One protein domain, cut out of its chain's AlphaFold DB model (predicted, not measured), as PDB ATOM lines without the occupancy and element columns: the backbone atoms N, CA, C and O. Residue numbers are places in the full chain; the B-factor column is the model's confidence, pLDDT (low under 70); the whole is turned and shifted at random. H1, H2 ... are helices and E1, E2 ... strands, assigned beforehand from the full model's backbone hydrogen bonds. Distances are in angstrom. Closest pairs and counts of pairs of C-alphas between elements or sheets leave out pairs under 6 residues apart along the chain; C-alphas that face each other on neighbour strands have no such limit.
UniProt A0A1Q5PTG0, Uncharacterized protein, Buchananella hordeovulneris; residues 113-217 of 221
ATOM      1  N   LEU A 113      44.522  -4.086  11.668       54.00
ATOM      2  CA  LEU A 113      43.438  -3.613  10.831       54.00
ATOM      3  C   LEU A 113      42.539  -2.699  11.674       54.00
ATOM      4  O   LEU A 113      41.700  -3.154  12.446       54.00
ATOM      5  N   GLU A 114      42.723  -1.390  11.541       62.75
ATOM      6  CA  GLU A 114      41.806  -0.407  12.120       62.75
ATOM      7  C   GLU A 114      40.528  -0.371  11.273       62.75
ATOM      8  O   GLU A 114      40.475   0.288  10.236       62.75
ATOM      9  N   VAL A 115      39.503  -1.119  11.692       59.09
ATOM     10  CA  VAL A 115      38.213  -1.214  10.979       59.09
ATOM     11  C   VAL A 115      37.533   0.157  10.864       59.09
ATOM     12  O   VAL A 115      36.920   0.444   9.839       59.09
ATOM     13  N   ASP A 116      37.755   1.046  11.836       60.41
ATOM     14  CA  ASP A 116      37.250   2.429  11.846       60.41
ATOM     15  C   ASP A 116      37.829   3.311  10.721       60.41
ATOM     16  O   ASP A 116      37.344   4.415  10.473       60.41
ATOM     17  N   ASN A 117      38.861   2.838  10.013       71.50
ATOM     18  CA  ASN A 117      39.439   3.539   8.868       71.50
ATOM     19  C   ASN A 117      38.838   3.128   7.522       71.50
ATOM     20  O   ASN A 117      39.236   3.708   6.506       71.50
ATOM     21  N   PHE A 118      37.928   2.148   7.486       66.00
ATOM     22  CA  PHE A 118      37.201   1.821   6.266       66.00
ATOM     23  C   PHE A 118      36.064   2.817   6.063       66.00
ATOM     24  O   PHE A 118      35.182   2.963   6.904       66.00
ATOM     25  N   PHE A 119      36.065   3.489   4.917       68.94
ATOM     26  CA  PHE A 119      34.983   4.371   4.503       68.94
ATOM     27  C   PHE A 119      34.235   3.749   3.327       68.94
ATOM     28  O   PHE A 119      34.835   3.175   2.413       68.94
ATOM     29  N   ALA A 120      32.906   3.847   3.365       63.06
ATOM     30  CA  ALA A 120      32.058   3.396   2.275       63.06
ATOM     31  C   ALA A 120      32.111   4.420   1.134       63.06
ATOM     32  O   ALA A 120      31.753   5.585   1.302       63.06
ATOM     33  N   THR A 121      32.542   3.972  -0.037       58.41
ATOM     34  CA  THR A 121      32.369   4.678  -1.304       58.41
ATOM     35  C   THR A 121      31.263   3.992  -2.091       58.41
ATOM     36  O   THR A 121      31.343   2.795  -2.348       58.41
ATOM     37  N   LEU A 122      30.225   4.736  -2.469       54.12
ATOM     38  CA  LEU A 122      29.236   4.257  -3.431       54.12
ATOM     39  C   LEU A 122      29.864   4.344  -4.823       54.12
ATOM     40  O   LEU A 122      30.122   5.447  -5.305       54.12
ATOM     41  N   GLU A 123      30.137   3.202  -5.453       58.88
ATOM     42  CA  GLU A 123      30.413   3.184  -6.889       58.88
ATOM     43  C   GLU A 123      29.075   3.105  -7.628       58.88
ATOM     44  O   GLU A 123      28.208   2.303  -7.287       58.88
ATOM     45  N   GLU A 124      28.905   3.978  -8.625       43.62
ATOM     46  CA  GLU A 124      27.636   4.296  -9.306       43.62
ATOM     47  C   GLU A 124      26.902   3.077  -9.907       43.62
ATOM     48  O   GLU A 124      25.737   3.203 -10.267       43.62
ATOM     49  N   ASN A 125      27.551   1.906  -9.997       43.53
ATOM     50  CA  ASN A 125      27.006   0.703 -10.637       43.53
ATOM     51  C   ASN A 125      27.185  -0.623  -9.863       43.53
ATOM     52  O   ASN A 125      26.512  -1.584 -10.217       43.53
ATOM     53  N   ASP A 126      28.027  -0.699  -8.823       51.56
ATOM     54  CA  ASP A 126      28.463  -1.989  -8.235       51.56
ATOM     55  C   ASP A 126      28.157  -2.145  -6.730       51.56
ATOM     56  O   ASP A 126      28.535  -3.132  -6.097       51.56
ATOM     57  N   GLY A 127      27.416  -1.197  -6.149       61.12
ATOM     58  CA  GLY A 127      27.072  -1.199  -4.727       61.12
ATOM     59  C   GLY A 127      28.099  -0.472  -3.853       61.12
ATOM     60  O   GLY A 127      28.978   0.244  -4.332       61.12
ATOM     61  N   ALA A 128      27.936  -0.587  -2.533       68.56
ATOM     62  CA  ALA A 128      28.844   0.043  -1.578       68.56
ATOM     63  C   ALA A 128      30.184  -0.697  -1.571       68.56
ATOM     64  O   ALA A 128      30.223  -1.883  -1.279       68.56
ATOM     65  N   VAL A 129      31.280   0.003  -1.841       77.62
ATOM     66  CA  VAL A 129      32.647  -0.519  -1.765       77.62
ATOM     67  C   VAL A 129      33.322   0.089  -0.542       77.62
ATOM     68  O   VAL A 129      33.284   1.305  -0.363       77.62
ATOM     69  N   TYR A 130      33.956  -0.725   0.299       80.50
ATOM     70  CA  TYR A 130      34.667  -0.231   1.480       80.50
ATOM     71  C   TYR A 130      36.152  -0.134   1.168       80.50
ATOM     72  O   TYR A 130      36.762  -1.115   0.740       80.50
ATOM     73  N   ARG A 131      36.739   1.042   1.388       82.00
ATOM     74  CA  ARG A 131      38.177   1.266   1.220       82.00
ATOM     75  C   ARG A 131      38.794   1.760   2.512       82.00
ATOM     76  O   ARG A 131      38.197   2.594   3.186       82.00
ATOM     77  N   ASP A 132      39.981   1.269   2.848       81.44
ATOM     78  CA  ASP A 132      40.774   1.848   3.930       81.44
ATOM     79  C   ASP A 132      41.754   2.918   3.418       81.44
ATOM     80  O   ASP A 132      41.926   3.144   2.218       81.44
ATOM     81  N   ARG A 133      42.438   3.591   4.350       74.69
ATOM     82  CA  ARG A 133      43.467   4.600   4.032       74.69
ATOM     83  C   ARG A 133      44.713   4.027   3.352       74.69
ATOM     84  O   ARG A 133      45.500   4.798   2.808       74.69
ATOM     85  N   LYS A 134      44.917   2.710   3.412       81.44
ATOM     86  CA  LYS A 134      46.019   2.008   2.741       81.44
ATOM     87  C   LYS A 134      45.644   1.618   1.306       81.44
ATOM     88  O   LYS A 134      46.519   1.201   0.555       81.44
ATOM     89  N   GLY A 135      44.384   1.817   0.912       82.19
ATOM     90  CA  GLY A 135      43.858   1.502  -0.411       82.19
ATOM     91  C   GLY A 135      43.309   0.081  -0.539       82.19
ATOM     92  O   GLY A 135      42.946  -0.310  -1.645       82.19
ATOM     93  N   HIS A 136      43.219  -0.683   0.556       85.69
ATOM     94  CA  HIS A 136      42.614  -2.010   0.528       85.69
ATOM     95  C   HIS A 136      41.129  -1.893   0.232       85.69
ATOM     96  O   HIS A 136      40.431  -1.103   0.871       85.69
ATOM     97  N   THR A 137      40.651  -2.700  -0.710       84.81
ATOM     98  CA  THR A 137      39.253  -2.662  -1.129       84.81
ATOM     99  C   THR A 137      38.511  -3.920  -0.687       84.81
ATOM    100  O   THR A 137      38.978  -5.044  -0.881       84.81
ATOM    101  N   ILE A 138      37.337  -3.731  -0.089       85.75
ATOM    102  CA  ILE A 138      36.393  -4.788   0.271       85.75
ATOM    103  C   ILE A 138      35.114  -4.568  -0.528       85.75
ATOM    104  O   ILE A 138      34.549  -3.473  -0.539       85.75
ATOM    105  N   TYR A 139      34.663  -5.639  -1.167       85.12
ATOM    106  CA  TYR A 139      33.470  -5.689  -1.996       85.12
ATOM    107  C   TYR A 139      32.418  -6.538  -1.277       85.12
ATOM    108  O   TYR A 139      32.505  -7.771  -1.305       85.12
ATOM    109  N   PRO A 140      31.463  -5.907  -0.581       82.19
ATOM    110  CA  PRO A 140      30.261  -6.566  -0.128       82.19
ATOM    111  C   PRO A 140      29.324  -6.790  -1.307       82.19
ATOM    112  O   PRO A 140      29.088  -5.902  -2.124       82.19
ATOM    113  N   THR A 141      28.736  -7.970  -1.378       80.38
ATOM    114  CA  THR A 141      27.726  -8.287  -2.378       80.38
ATOM    115  C   THR A 141      26.628  -9.095  -1.724       80.38
ATOM    116  O   THR A 141      26.882 -10.085  -1.035       80.38
ATOM    117  N   TRP A 142      25.390  -8.672  -1.930       72.12
ATOM    118  CA  TRP A 142      24.236  -9.461  -1.540       72.12
ATOM    119  C   TRP A 142      24.079 -10.611  -2.518       72.12
ATOM    120  O   TRP A 142      23.953 -10.387  -3.722       72.12
ATOM    121  N   ALA A 143      24.050 -11.836  -2.010       65.81
ATOM    122  CA  ALA A 143      23.550 -12.954  -2.785       65.81
ATOM    123  C   ALA A 143      22.463 -13.650  -1.976       65.81
ATOM    124  O   ALA A 143      22.585 -13.840  -0.761       65.81
ATOM    125  N   SER A 144      21.375 -14.034  -2.646       55.94
ATOM    126  CA  SER A 144      20.413 -14.912  -1.995       55.94
ATOM    127  C   SER A 144      21.090 -16.259  -1.735       55.94
ATOM    128  O   SER A 144      21.910 -16.720  -2.534       55.94
ATOM    129  N   ARG A 145      20.766 -16.923  -0.629       49.28
ATOM    130  CA  ARG A 145      21.300 -18.258  -0.308       49.28
ATOM    131  C   ARG A 145      20.985 -19.287  -1.404       49.28
ATOM    132  O   ARG A 145      21.771 -20.213  -1.611       49.28
ATOM    133  N   ASP A 146      19.901 -19.064  -2.148       47.12
ATOM    134  CA  ASP A 146      19.465 -19.879  -3.287       47.12
ATOM    135  C   ASP A 146      20.261 -19.629  -4.571       47.12
ATOM    136  O   ASP A 146      20.149 -20.400  -5.521       47.12
ATOM    137  N   SER A 147      21.123 -18.607  -4.609       50.50
ATOM    138  CA  SER A 147      21.927 -18.269  -5.794       50.50
ATOM    139  C   SER A 147      22.923 -19.359  -6.214       50.50
ATOM    140  O   SER A 147      23.653 -19.182  -7.184       50.50
ATOM    141  N   GLY A 148      23.019 -20.483  -5.493       51.72
ATOM    142  CA  GLY A 148      23.993 -21.549  -5.744       51.72
ATOM    143  C   GLY A 148      25.437 -21.145  -5.417       51.72
ATOM    144  O   GLY A 148      26.243 -22.014  -5.090       51.72
ATOM    145  N   ILE A 149      25.735 -19.843  -5.401       54.72
ATOM    146  CA  ILE A 149      27.024 -19.225  -5.088       54.72
ATOM    147  C   ILE A 149      27.430 -19.570  -3.653       54.72
ATOM    148  O   ILE A 149      28.510 -20.103  -3.451       54.72
ATOM    149  N   TYR A 150      26.536 -19.444  -2.662       55.03
ATOM    150  CA  TYR A 150      26.847 -19.811  -1.269       55.03
ATOM    151  C   TYR A 150      27.274 -21.282  -1.106       55.03
ATOM    152  O   TYR A 150      28.258 -21.597  -0.434       55.03
ATOM    153  N   HIS A 151      26.538 -22.205  -1.728       55.69
ATOM    154  CA  HIS A 151      26.808 -23.639  -1.613       55.69
ATOM    155  C   HIS A 151      28.016 -24.082  -2.445       55.69
ATOM    156  O   HIS A 151      28.768 -24.958  -2.004       55.69
ATOM    157  N   ALA A 152      28.215 -23.487  -3.622       56.44
ATOM    158  CA  ALA A 152      29.386 -23.716  -4.455       56.44
ATOM    159  C   ALA A 152      30.647 -23.164  -3.780       56.44
ATOM    160  O   ALA A 152      31.639 -23.882  -3.660       56.44
ATOM    161  N   ASP A 153      30.585 -21.949  -3.243       63.16
ATOM    162  CA  ASP A 153      31.711 -21.288  -2.589       63.16
ATOM    163  C   ASP A 153      32.084 -21.977  -1.286       63.16
ATOM    164  O   ASP A 153      33.262 -22.231  -1.052       63.16
ATOM    165  N   LYS A 154      31.107 -22.404  -0.475       62.31
ATOM    166  CA  LYS A 154      31.382 -23.173   0.748       62.31
ATOM    167  C   LYS A 154      32.112 -24.489   0.463       62.31
ATOM    168  O   LYS A 154      32.976 -24.884   1.239       62.31
ATOM    169  N   LYS A 155      31.790 -25.171  -0.644       67.38
ATOM    170  CA  LYS A 155      32.479 -26.407  -1.065       67.38
ATOM    171  C   LYS A 155      33.851 -26.137  -1.690       67.38
ATOM    172  O   LYS A 155      34.727 -26.996  -1.617       67.38
ATOM    173  N   ARG A 156      34.036 -24.977  -2.329       62.44
ATOM    174  CA  ARG A 156      35.287 -24.581  -3.000       62.44
ATOM    175  C   ARG A 156      36.273 -23.889  -2.057       62.44
ATOM    176  O   ARG A 156      37.471 -23.889  -2.345       62.44
ATOM    177  N   ALA A 157      35.792 -23.343  -0.941       61.78
ATOM    178  CA  ALA A 157      36.595 -22.640   0.044       61.78
ATOM    179  C   ALA A 157      37.641 -23.568   0.675       61.78
ATOM    180  O   ALA A 157      37.328 -24.512   1.401       61.78
ATOM    181  N   LYS A 158      38.917 -23.276   0.422       59.69
ATOM    182  CA  LYS A 158      40.047 -23.916   1.104       59.69
ATOM    183  C   LYS A 158      40.385 -23.108   2.357       59.69
ATOM    184  O   LYS A 158      40.440 -21.885   2.277       59.69
ATOM    185  N   ARG A 159      40.673 -23.795   3.474       60.78
ATOM    186  CA  ARG A 159      40.948 -23.213   4.808       60.78
ATOM    187  C   ARG A 159      39.753 -22.421   5.340       60.78
ATOM    188  O   ARG A 159      39.640 -21.224   5.119       60.78
ATOM    189  N   PHE A 160      38.861 -23.135   6.012       71.62
ATOM    190  CA  PHE A 160      37.625 -22.590   6.548       71.62
ATOM    191  C   PHE A 160      37.861 -22.024   7.948       71.62
ATOM    192  O   PHE A 160      38.282 -22.756   8.844       71.62
ATOM    193  N   LEU A 161      37.584 -20.739   8.128       77.31
ATOM    194  CA  LEU A 161      37.482 -20.104   9.432       77.31
ATOM    195  C   LEU A 161      35.999 -19.877   9.725       77.31
ATOM    196  O   LEU A 161      35.360 -19.100   9.013       77.31
ATOM    197  N   PRO A 162      35.413 -20.587  10.703       80.50
ATOM    198  CA  PRO A 162      34.035 -20.337  11.086       80.50
ATOM    199  C   PRO A 162      33.921 -18.929  11.675       80.50
ATOM    200  O   PRO A 162      34.766 -18.530  12.471       80.50
ATOM    201  N   LEU A 163      32.870 -18.209  11.288       80.75
ATOM    202  CA  LEU A 163      32.496 -16.934  11.889       80.75
ATOM    203  C   LEU A 163      31.131 -17.071  12.557       80.75
ATOM    204  O   LEU A 163      30.313 -17.907  12.165       80.75
ATOM    205  N   GLU A 164      30.841 -16.214  13.530       81.75
ATOM    206  CA  GLU A 164      29.484 -16.112  14.056       81.75
ATOM    207  C   GLU A 164      28.523 -15.727  12.920       81.75
ATOM    208  O   GLU A 164      28.701 -14.701  12.259       81.75
ATOM    209  N   GLY A 165      27.526 -16.576  12.661       80.94
ATOM    210  CA  GLY A 165      26.567 -16.391  11.571       80.94
ATOM    211  C   GLY A 165      27.152 -16.559  10.164       80.94
ATOM    212  O   GLY A 165      26.493 -16.182   9.203       80.94
ATOM    213  N   GLY A 166      28.364 -17.100   9.998       86.56
ATOM    214  CA  GLY A 166      29.035 -17.085   8.700       86.56
ATOM    215  C   GLY A 166      30.297 -17.935   8.595       86.56
ATOM    216  O   GLY A 166      30.530 -18.864   9.371       86.56
ATOM    217  N   PHE A 167      31.125 -17.627   7.601       87.19
ATOM    218  CA  PHE A 167      32.441 -18.231   7.428       87.19
ATOM    219  C   PHE A 167      33.386 -17.373   6.597       87.19
ATOM    220  O   PHE A 167      32.947 -16.530   5.824       87.19
ATOM    221  N   CYS A 168      34.678 -17.665   6.700       88.31
ATOM    222  CA  CYS A 168      35.728 -17.163   5.826       88.31
ATOM    223  C   CYS A 168      36.562 -18.303   5.247       88.31
ATOM    224  O   CYS A 168      36.691 -19.373   5.839       88.31
ATOM    225  N   GLY A 169      37.173 -18.066   4.095       87.69
ATOM    226  CA  GLY A 169      38.138 -18.973   3.498       87.69
ATOM    227  C   GLY A 169      38.727 -18.421   2.212       87.69
ATOM    228  O   GLY A 169      38.761 -17.212   1.994       87.69
ATOM    229  N   SER A 170      39.227 -19.320   1.363       83.38
ATOM    230  CA  SER A 170      39.773 -18.960   0.057       83.38
ATOM    231  C   SER A 170      39.015 -19.622  -1.084       83.38
ATOM    232  O   SER A 170      39.057 -20.848  -1.211       83.38
ATOM    233  N   VAL A 171      38.387 -18.822  -1.945       81.94
ATOM    234  CA  VAL A 171      37.760 -19.269  -3.198       81.94
ATOM    235  C   VAL A 171      38.646 -18.815  -4.352       81.94
ATOM    236  O   VAL A 171      38.990 -17.644  -4.441       81.94
ATOM    237  N   ASP A 172      39.095 -19.740  -5.203       81.50
ATOM    238  CA  ASP A 172      39.978 -19.432  -6.344       81.50
ATOM    239  C   ASP A 172      41.220 -18.586  -5.965       81.50
ATOM    240  O   ASP A 172      41.643 -17.687  -6.690       81.50
ATOM    241  N   LYS A 173      41.828 -18.905  -4.808       81.44
ATOM    242  CA  LYS A 173      42.976 -18.205  -4.182       81.44
ATOM    243  C   LYS A 173      42.678 -16.790  -3.680       81.44
ATOM    244  O   LYS A 173      43.598 -16.091  -3.267       81.44
ATOM    245  N   ARG A 174      41.414 -16.380  -3.672       80.69
ATOM    246  CA  ARG A 174      40.979 -15.079  -3.179       80.69
ATOM    247  C   ARG A 174      40.356 -15.211  -1.787       80.69
ATOM    248  O   ARG A 174      39.574 -16.140  -1.579       80.69
ATOM    249  N   PRO A 175      40.711 -14.342  -0.831       87.62
ATOM    250  CA  PRO A 175      40.044 -14.280   0.460       87.62
ATOM    251  C   PRO A 175      38.575 -13.926   0.285       87.62
ATOM    252  O   PRO A 175      38.216 -13.009  -0.454       87.62
ATOM    253  N   TYR A 176      37.739 -14.688   0.964       88.69
ATOM    254  CA  TYR A 176      36.298 -14.599   0.860       88.69
ATOM    255  C   TYR A 176      35.681 -14.859   2.221       88.69
ATOM    256  O   TYR A 176      36.104 -15.779   2.922       88.69
ATOM    257  N   CYS A 177      34.652 -14.099   2.558       89.19
ATOM    258  CA  CYS A 177      33.822 -14.352   3.718       89.19
ATOM    259  C   CYS A 177      32.347 -14.213   3.360       89.19
ATOM    260  O   CYS A 177      31.990 -13.502   2.431       89.19
ATOM    261  N   ALA A 178      31.481 -14.872   4.112       87.19
ATOM    262  CA  ALA A 178      30.041 -14.742   3.983       87.19
ATOM    263  C   ALA A 178      29.410 -14.723   5.375       87.19
ATOM    264  O   ALA A 178      29.732 -15.582   6.195       87.19
ATOM    265  N   ILE A 179      28.505 -13.779   5.630       86.00
ATOM    266  CA  ILE A 179      27.662 -13.741   6.829       86.00
ATOM    267  C   ILE A 179      26.211 -13.880   6.392       86.00
ATOM    268  O   ILE A 179      25.734 -13.145   5.533       86.00
ATOM    269  N   THR A 180      25.496 -14.807   7.006       83.81
ATOM    270  CA  THR A 180      24.065 -15.006   6.814       83.81
ATOM    271  C   THR A 180      23.292 -14.229   7.880       83.81
ATOM    272  O   THR A 180      23.669 -14.194   9.054       83.81
ATOM    273  N   HIS A 181      22.197 -13.602   7.468       78.75
ATOM    274  CA  HIS A 181      21.288 -12.905   8.364       78.75
ATOM    275  C   HIS A 181      20.660 -13.907   9.362       78.75
ATOM    276  O   HIS A 181      20.218 -14.984   8.958       78.75
ATOM    277  N   PRO A 182      20.589 -13.577  10.670       74.00
ATOM    278  CA  PRO A 182      20.137 -14.518  11.702       74.00
ATOM    279  C   PRO A 182      18.656 -14.911  11.570       74.00
ATOM    280  O   PRO A 182      18.328 -16.086  11.707       74.00
ATOM    281  N   SER A 183      17.773 -13.947  11.288       77.25
ATOM    282  CA  SER A 183      16.325 -14.182  11.150       77.25
ATOM    283  C   SER A 183      15.868 -14.616   9.753       77.25
ATOM    284  O   SER A 183      14.842 -15.279   9.640       77.25
ATOM    285  N   ASP A 184      16.604 -14.259   8.699       77.25
ATOM    286  CA  ASP A 184      16.297 -14.645   7.322       77.25
ATOM    287  C   ASP A 184      17.526 -15.288   6.677       77.25
ATOM    288  O   ASP A 184      18.376 -14.603   6.104       77.25
ATOM    289  N   PRO A 185      17.640 -16.619   6.715       74.75
ATOM    290  CA  PRO A 185      18.833 -17.263   6.222       74.75
ATOM    291  C   PRO A 185      18.947 -17.206   4.693       74.75
ATOM    292  O   PRO A 185      19.967 -17.631   4.160       74.75
ATOM    293  N   THR A 186      17.935 -16.712   3.970       75.12
ATOM    294  CA  THR A 186      18.041 -16.477   2.525       75.12
ATOM    295  C   THR A 186      18.883 -15.247   2.205       75.12
ATOM    296  O   THR A 186      19.433 -15.165   1.109       75.12
ATOM    297  N   GLN A 187      19.078 -14.342   3.166       76.81
ATOM    298  CA  GLN A 187      19.915 -13.161   3.009       76.81
ATOM    299  C   GLN A 187      21.334 -13.455   3.480       76.81
ATOM    300  O   GLN A 187      21.605 -13.592   4.673       76.81
ATOM    301  N   THR A 188      22.259 -13.565   2.529       81.88
ATOM    302  CA  THR A 188      23.683 -13.701   2.829       81.88
ATOM    303  C   THR A 188      24.456 -12.543   2.215       81.88
ATOM    304  O   THR A 188      24.317 -12.220   1.035       81.88
ATOM    305  N   LEU A 189      25.274 -11.907   3.046       82.56
ATOM    306  CA  LEU A 189      26.200 -10.870   2.637       82.56
ATOM    307  C   LEU A 189      27.572 -11.503   2.427       82.56
ATOM    308  O   LEU A 189      28.157 -12.090   3.340       82.56
ATOM    309  N   HIS A 190      28.061 -11.402   1.203       86.75
ATOM    310  CA  HIS A 190      29.343 -11.933   0.777       86.75
ATOM    311  C   HIS A 190      30.367 -10.811   0.771       86.75
ATOM    312  O   HIS A 190      30.052  -9.702   0.370       86.75
ATOM    313  N   PHE A 191      31.588 -11.101   1.191       87.94
ATOM    314  CA  PHE A 191      32.694 -10.161   1.237       87.94
ATOM    315  C   PHE A 191      33.865 -10.754   0.475       87.94
ATOM    316  O   PHE A 191      34.322 -11.861   0.771       87.94
ATOM    317  N   TRP A 192      34.379  -9.992  -0.478       88.62
ATOM    318  CA  TRP A 192      35.601 -10.316  -1.191       88.62
ATOM    319  C   TRP A 192      36.609  -9.179  -1.052       88.62
ATOM    320  O   TRP A 192      36.240  -8.005  -1.050       88.62
ATOM    321  N   SER A 193      37.892  -9.521  -0.962       88.38
ATOM    322  CA  SER A 193      38.974  -8.550  -1.090       88.38
ATOM    323  C   SER A 193      40.140  -9.157  -1.877       88.38
ATOM    324  O   SER A 193      40.519 -10.300  -1.603       88.38
ATOM    325  N   PRO A 194      40.707  -8.443  -2.867       86.69
ATOM    326  CA  PRO A 194      41.953  -8.848  -3.514       86.69
ATOM    327  C   PRO A 194      43.178  -8.582  -2.637       86.69
ATOM    328  O   PRO A 194      44.193  -9.256  -2.807       86.69
ATOM    329  N   ASP A 195      43.081  -7.603  -1.738       87.62
ATOM    330  CA  ASP A 195      44.246  -6.997  -1.094       87.62
ATOM    331  C   ASP A 195      44.478  -7.521   0.324       87.62
ATOM    332  O   ASP A 195      45.609  -7.527   0.806       87.62
ATOM    333  N   LEU A 196      43.418  -7.971   0.997       87.38
ATOM    334  CA  LEU A 196      43.499  -8.474   2.365       87.38
ATOM    335  C   LEU A 196      43.875  -9.952   2.400       87.38
ATOM    336  O   LEU A 196      43.555 -10.715   1.501       87.38
ATOM    337  N   SER A 197      44.504 -10.406   3.476       89.38
ATOM    338  CA  SER A 197      44.572 -11.833   3.792       89.38
ATOM    339  C   SER A 197      43.229 -12.351   4.331       89.38
ATOM    340  O   SER A 197      42.358 -11.585   4.745       89.38
ATOM    341  N   ILE A 198      43.050 -13.678   4.388       87.56
ATOM    342  CA  ILE A 198      41.838 -14.294   4.973       87.56
ATOM    343  C   ILE A 198      41.664 -13.876   6.439       87.56
ATOM    344  O   ILE A 198      40.539 -13.650   6.869       87.56
ATOM    345  N   ALA A 199      42.763 -13.759   7.190       87.12
ATOM    346  CA  ALA A 199      42.723 -13.364   8.594       87.12
ATOM    347  C   ALA A 199      42.250 -11.908   8.749       87.12
ATOM    348  O   ALA A 199      41.357 -11.627   9.545       87.12
ATOM    349  N   GLU A 200      42.781 -10.994   7.936       88.12
ATOM    350  CA  GLU A 200      42.369  -9.586   7.935       88.12
ATOM    351  C   GLU A 200      40.913  -9.423   7.501       88.12
ATOM    352  O   GLU A 200      40.149  -8.730   8.170       88.12
ATOM    353  N   LEU A 201      40.498 -10.120   6.439       88.50
ATOM    354  CA  LEU A 201      39.107 -10.094   6.002       88.50
ATOM    355  C   LEU A 201      38.179 -10.689   7.072       88.50
ATOM    356  O   LEU A 201      37.137 -10.106   7.348       88.50
ATOM    357  N   SER A 202      38.563 -11.789   7.732       88.75
ATOM    358  CA  SER A 202      37.773 -12.353   8.834       88.75
ATOM    359  C   SER A 202      37.617 -11.383   9.998       88.75
ATOM    360  O   SER A 202      36.511 -11.226  10.504       88.75
ATOM    361  N   TYR A 203      38.681 -10.665  10.358       87.69
ATOM    362  CA  TYR A 203      38.636  -9.669  11.423       87.69
ATOM    363  C   TYR A 203      37.723  -8.489  11.063       87.69
ATOM    364  O   TYR A 203      36.904  -8.070  11.882       87.69
ATOM    365  N   PHE A 204      37.811  -7.986   9.824       86.88
ATOM    366  CA  PHE A 204      36.887  -6.964   9.329       86.88
ATOM    367  C   PHE A 204      35.438  -7.445   9.422       86.88
ATOM    368  O   PHE A 204      34.590  -6.749   9.968       86.88
ATOM    369  N   VAL A 205      35.163  -8.647   8.920       87.69
ATOM    370  CA  VAL A 205      33.818  -9.219   8.835       87.69
ATOM    371  C   VAL A 205      33.250  -9.541  10.217       87.69
ATOM    372  O   VAL A 205      32.057  -9.366  10.421       87.69
ATOM    373  N   GLU A 206      34.057  -9.925  11.204       85.19
ATOM    374  CA  GLU A 206      33.588 -10.064  12.588       85.19
ATOM    375  C   GLU A 206      33.167  -8.724  13.192       85.19
ATOM    376  O   GLU A 206      32.095  -8.627  13.786       85.19
ATOM    377  N   LYS A 207      33.984  -7.678  13.026       82.50
ATOM    378  CA  LYS A 207      33.698  -6.349  13.584       82.50
ATOM    379  C   LYS A 207      32.535  -5.672  12.867       82.50
ATOM    380  O   LYS A 207      31.576  -5.252  13.514       82.50
ATOM    381  N   PHE A 208      32.596  -5.619  11.538       81.12
ATOM    382  CA  PHE A 208      31.539  -5.073  10.696       81.12
ATOM    383  C   PHE A 208      30.266  -5.902  10.818       81.12
ATOM    384  O   PHE A 208      29.196  -5.350  11.004       81.12
ATOM    385  N   GLY A 209      30.371  -7.227  10.761       74.81
ATOM    386  CA  GLY A 209      29.239  -8.136  10.876       74.81
ATOM    387  C   GLY A 209      28.527  -8.019  12.213       74.81
ATOM    388  O   GLY A 209      27.303  -8.000  12.233       74.81
ATOM    389  N   ALA A 210      29.261  -7.889  13.321       70.19
ATOM    390  CA  ALA A 210      28.661  -7.644  14.628       70.19
ATOM    391  C   ALA A 210      27.919  -6.297  14.676       70.19
ATOM    392  O   ALA A 210      26.779  -6.259  15.134       70.19
ATOM    393  N   ALA A 211      28.524  -5.219  14.164       70.25
ATOM    394  CA  ALA A 211      27.896  -3.897  14.112       70.25
ATOM    395  C   ALA A 211      26.672  -3.874  13.184       70.25
ATOM    396  O   ALA A 211      25.593  -3.453  13.586       70.25
ATOM    397  N   TRP A 212      26.807  -4.419  11.976       71.50
ATOM    398  CA  TRP A 212      25.728  -4.557  11.007       71.50
ATOM    399  C   TRP A 212      24.566  -5.369  11.583       71.50
ATOM    400  O   TRP A 212      23.417  -4.936  11.495       71.50
ATOM    401  N   ARG A 213      24.863  -6.498  12.248       68.81
ATOM    402  CA  ARG A 213      23.844  -7.288  12.941       68.81
ATOM    403  C   ARG A 213      23.172  -6.504  14.065       68.81
ATOM    404  O   ARG A 213      21.963  -6.613  14.216       68.81
ATOM    405  N   ALA A 214      23.922  -5.724  14.838       67.38
ATOM    406  CA  ALA A 214      23.363  -4.917  15.918       67.38
ATOM    407  C   ALA A 214      22.481  -3.769  15.399       67.38
ATOM    408  O   ALA A 214      21.422  -3.519  15.963       67.38
ATOM    409  N   GLU A 215      22.874  -3.092  14.319       66.06
ATOM    410  CA  GLU A 215      22.129  -1.958  13.756       66.06
ATOM    411  C   GLU A 215      20.879  -2.389  12.984       66.06
ATOM    412  O   GLU A 215      19.843  -1.736  13.078       66.06
ATOM    413  N   HIS A 216      20.958  -3.491  12.235       63.72
ATOM    414  CA  HIS A 216      19.863  -3.938  11.371       63.72
ATOM    415  C   HIS A 216      18.975  -4.989  12.043       63.72
ATOM    416  O   HIS A 216      17.823  -5.153  11.643       63.72
ATOM    417  N   PHE A 217      19.486  -5.686  13.065       59.72
ATOM    418  CA  PHE A 217      18.774  -6.751  13.785       59.72
ATOM    419  C   PHE A 217      18.755  -6.537  15.289       59.72
ATOM    420  O   PHE A 217      18.587  -7.514  16.023       59.72
TER     421      PHE A 217
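Overview. This is residues 113 to 217 of the 221 residues of an uncharacterized protein of Buchananella hordeovulneris (UniProt A0A1Q5PTG0). One strongly twisted sheet of seven strands makes a wall between two helices, the long H2 over one face and the short H1 on the other. The hairpin of E1 and E2, at one end of the sheet, has no helix over it. The printed part has 105 residues, with E1 E2 E3 H1 E4 E5 E6 E7 H2 along the chain and the antiparallel sheet order E1 E2 E3 E7 E6 E5 E4. Its class is mixed, helices and strands; it is compact, with a radius of gyration of the C-alphas of 12.9 A and spans of 33 by 31 by 27 A.

Arrangement. E1, residues 119 to 123, forms a hairpin with E2, residues 127 to 131; N 121 and O 129 are 2.8 A apart, within hydrogen-bond range. E2 and E3, residues 137 to 144, form the next hairpin, with N 130 and O 138 at 2.9 A; E1 E2 E3 are a meander, each strand the antiparallel neighbour of the one before. E3 is staggered, pairing with E2 over residues 137 to 138 and with E7, residues 187 to 192, over residues 139 to 144, where N 141 and O 190 are 2.8 A apart. E4, residues 158 to 163, E5, residues 166 to 171, E6, residues 174 to 180, and E7 make a second meander; N 161 and O 168 are 2.8 A apart, N 169 and O 176 2.8 A, N 191 and O 177 2.7 A. H1, residues 149 to 156, is on the sheet; its closest C-alphas to E5 are those of Arg 156 and Val 171, 5.9 A. H2, residues 198 to 217, is on the opposite face, giving three layers, helices on both faces of a sheet. Its height over the sheet is 8.1 A; it lies over E6 and only just over E5, on which 3 of its C-alphas fall, and runs along the strands, at 22 degrees to E6 on the local plane. The closest C-alphas of E6 and H2 are those of Pro 175 and Ile 198, 4.9 A. H1 and H2 are apart. In both helices every O i to N i+4 pair is within hydrogen-bond range.

Along the chain. E1 begins at C-alpha 119, (34.983, 4.371, 4.503). From first to last C-alpha E3 measures 22.5 A, E6 19.6 A and H2 25.8 A. H2 ends at C-alpha 217, (18.774, -6.751, 13.785).

Size, cuts and confidence. The two C-alphas farthest apart, those of Arg 133 and Asp 146, are 35.1 A apart. The printed part has no cut, and no link is long. The mean pLDDT of the printed part is 74.1; residues 113 to 116, 118 to 128, 143 to 159 and 213 to 217 are under 70.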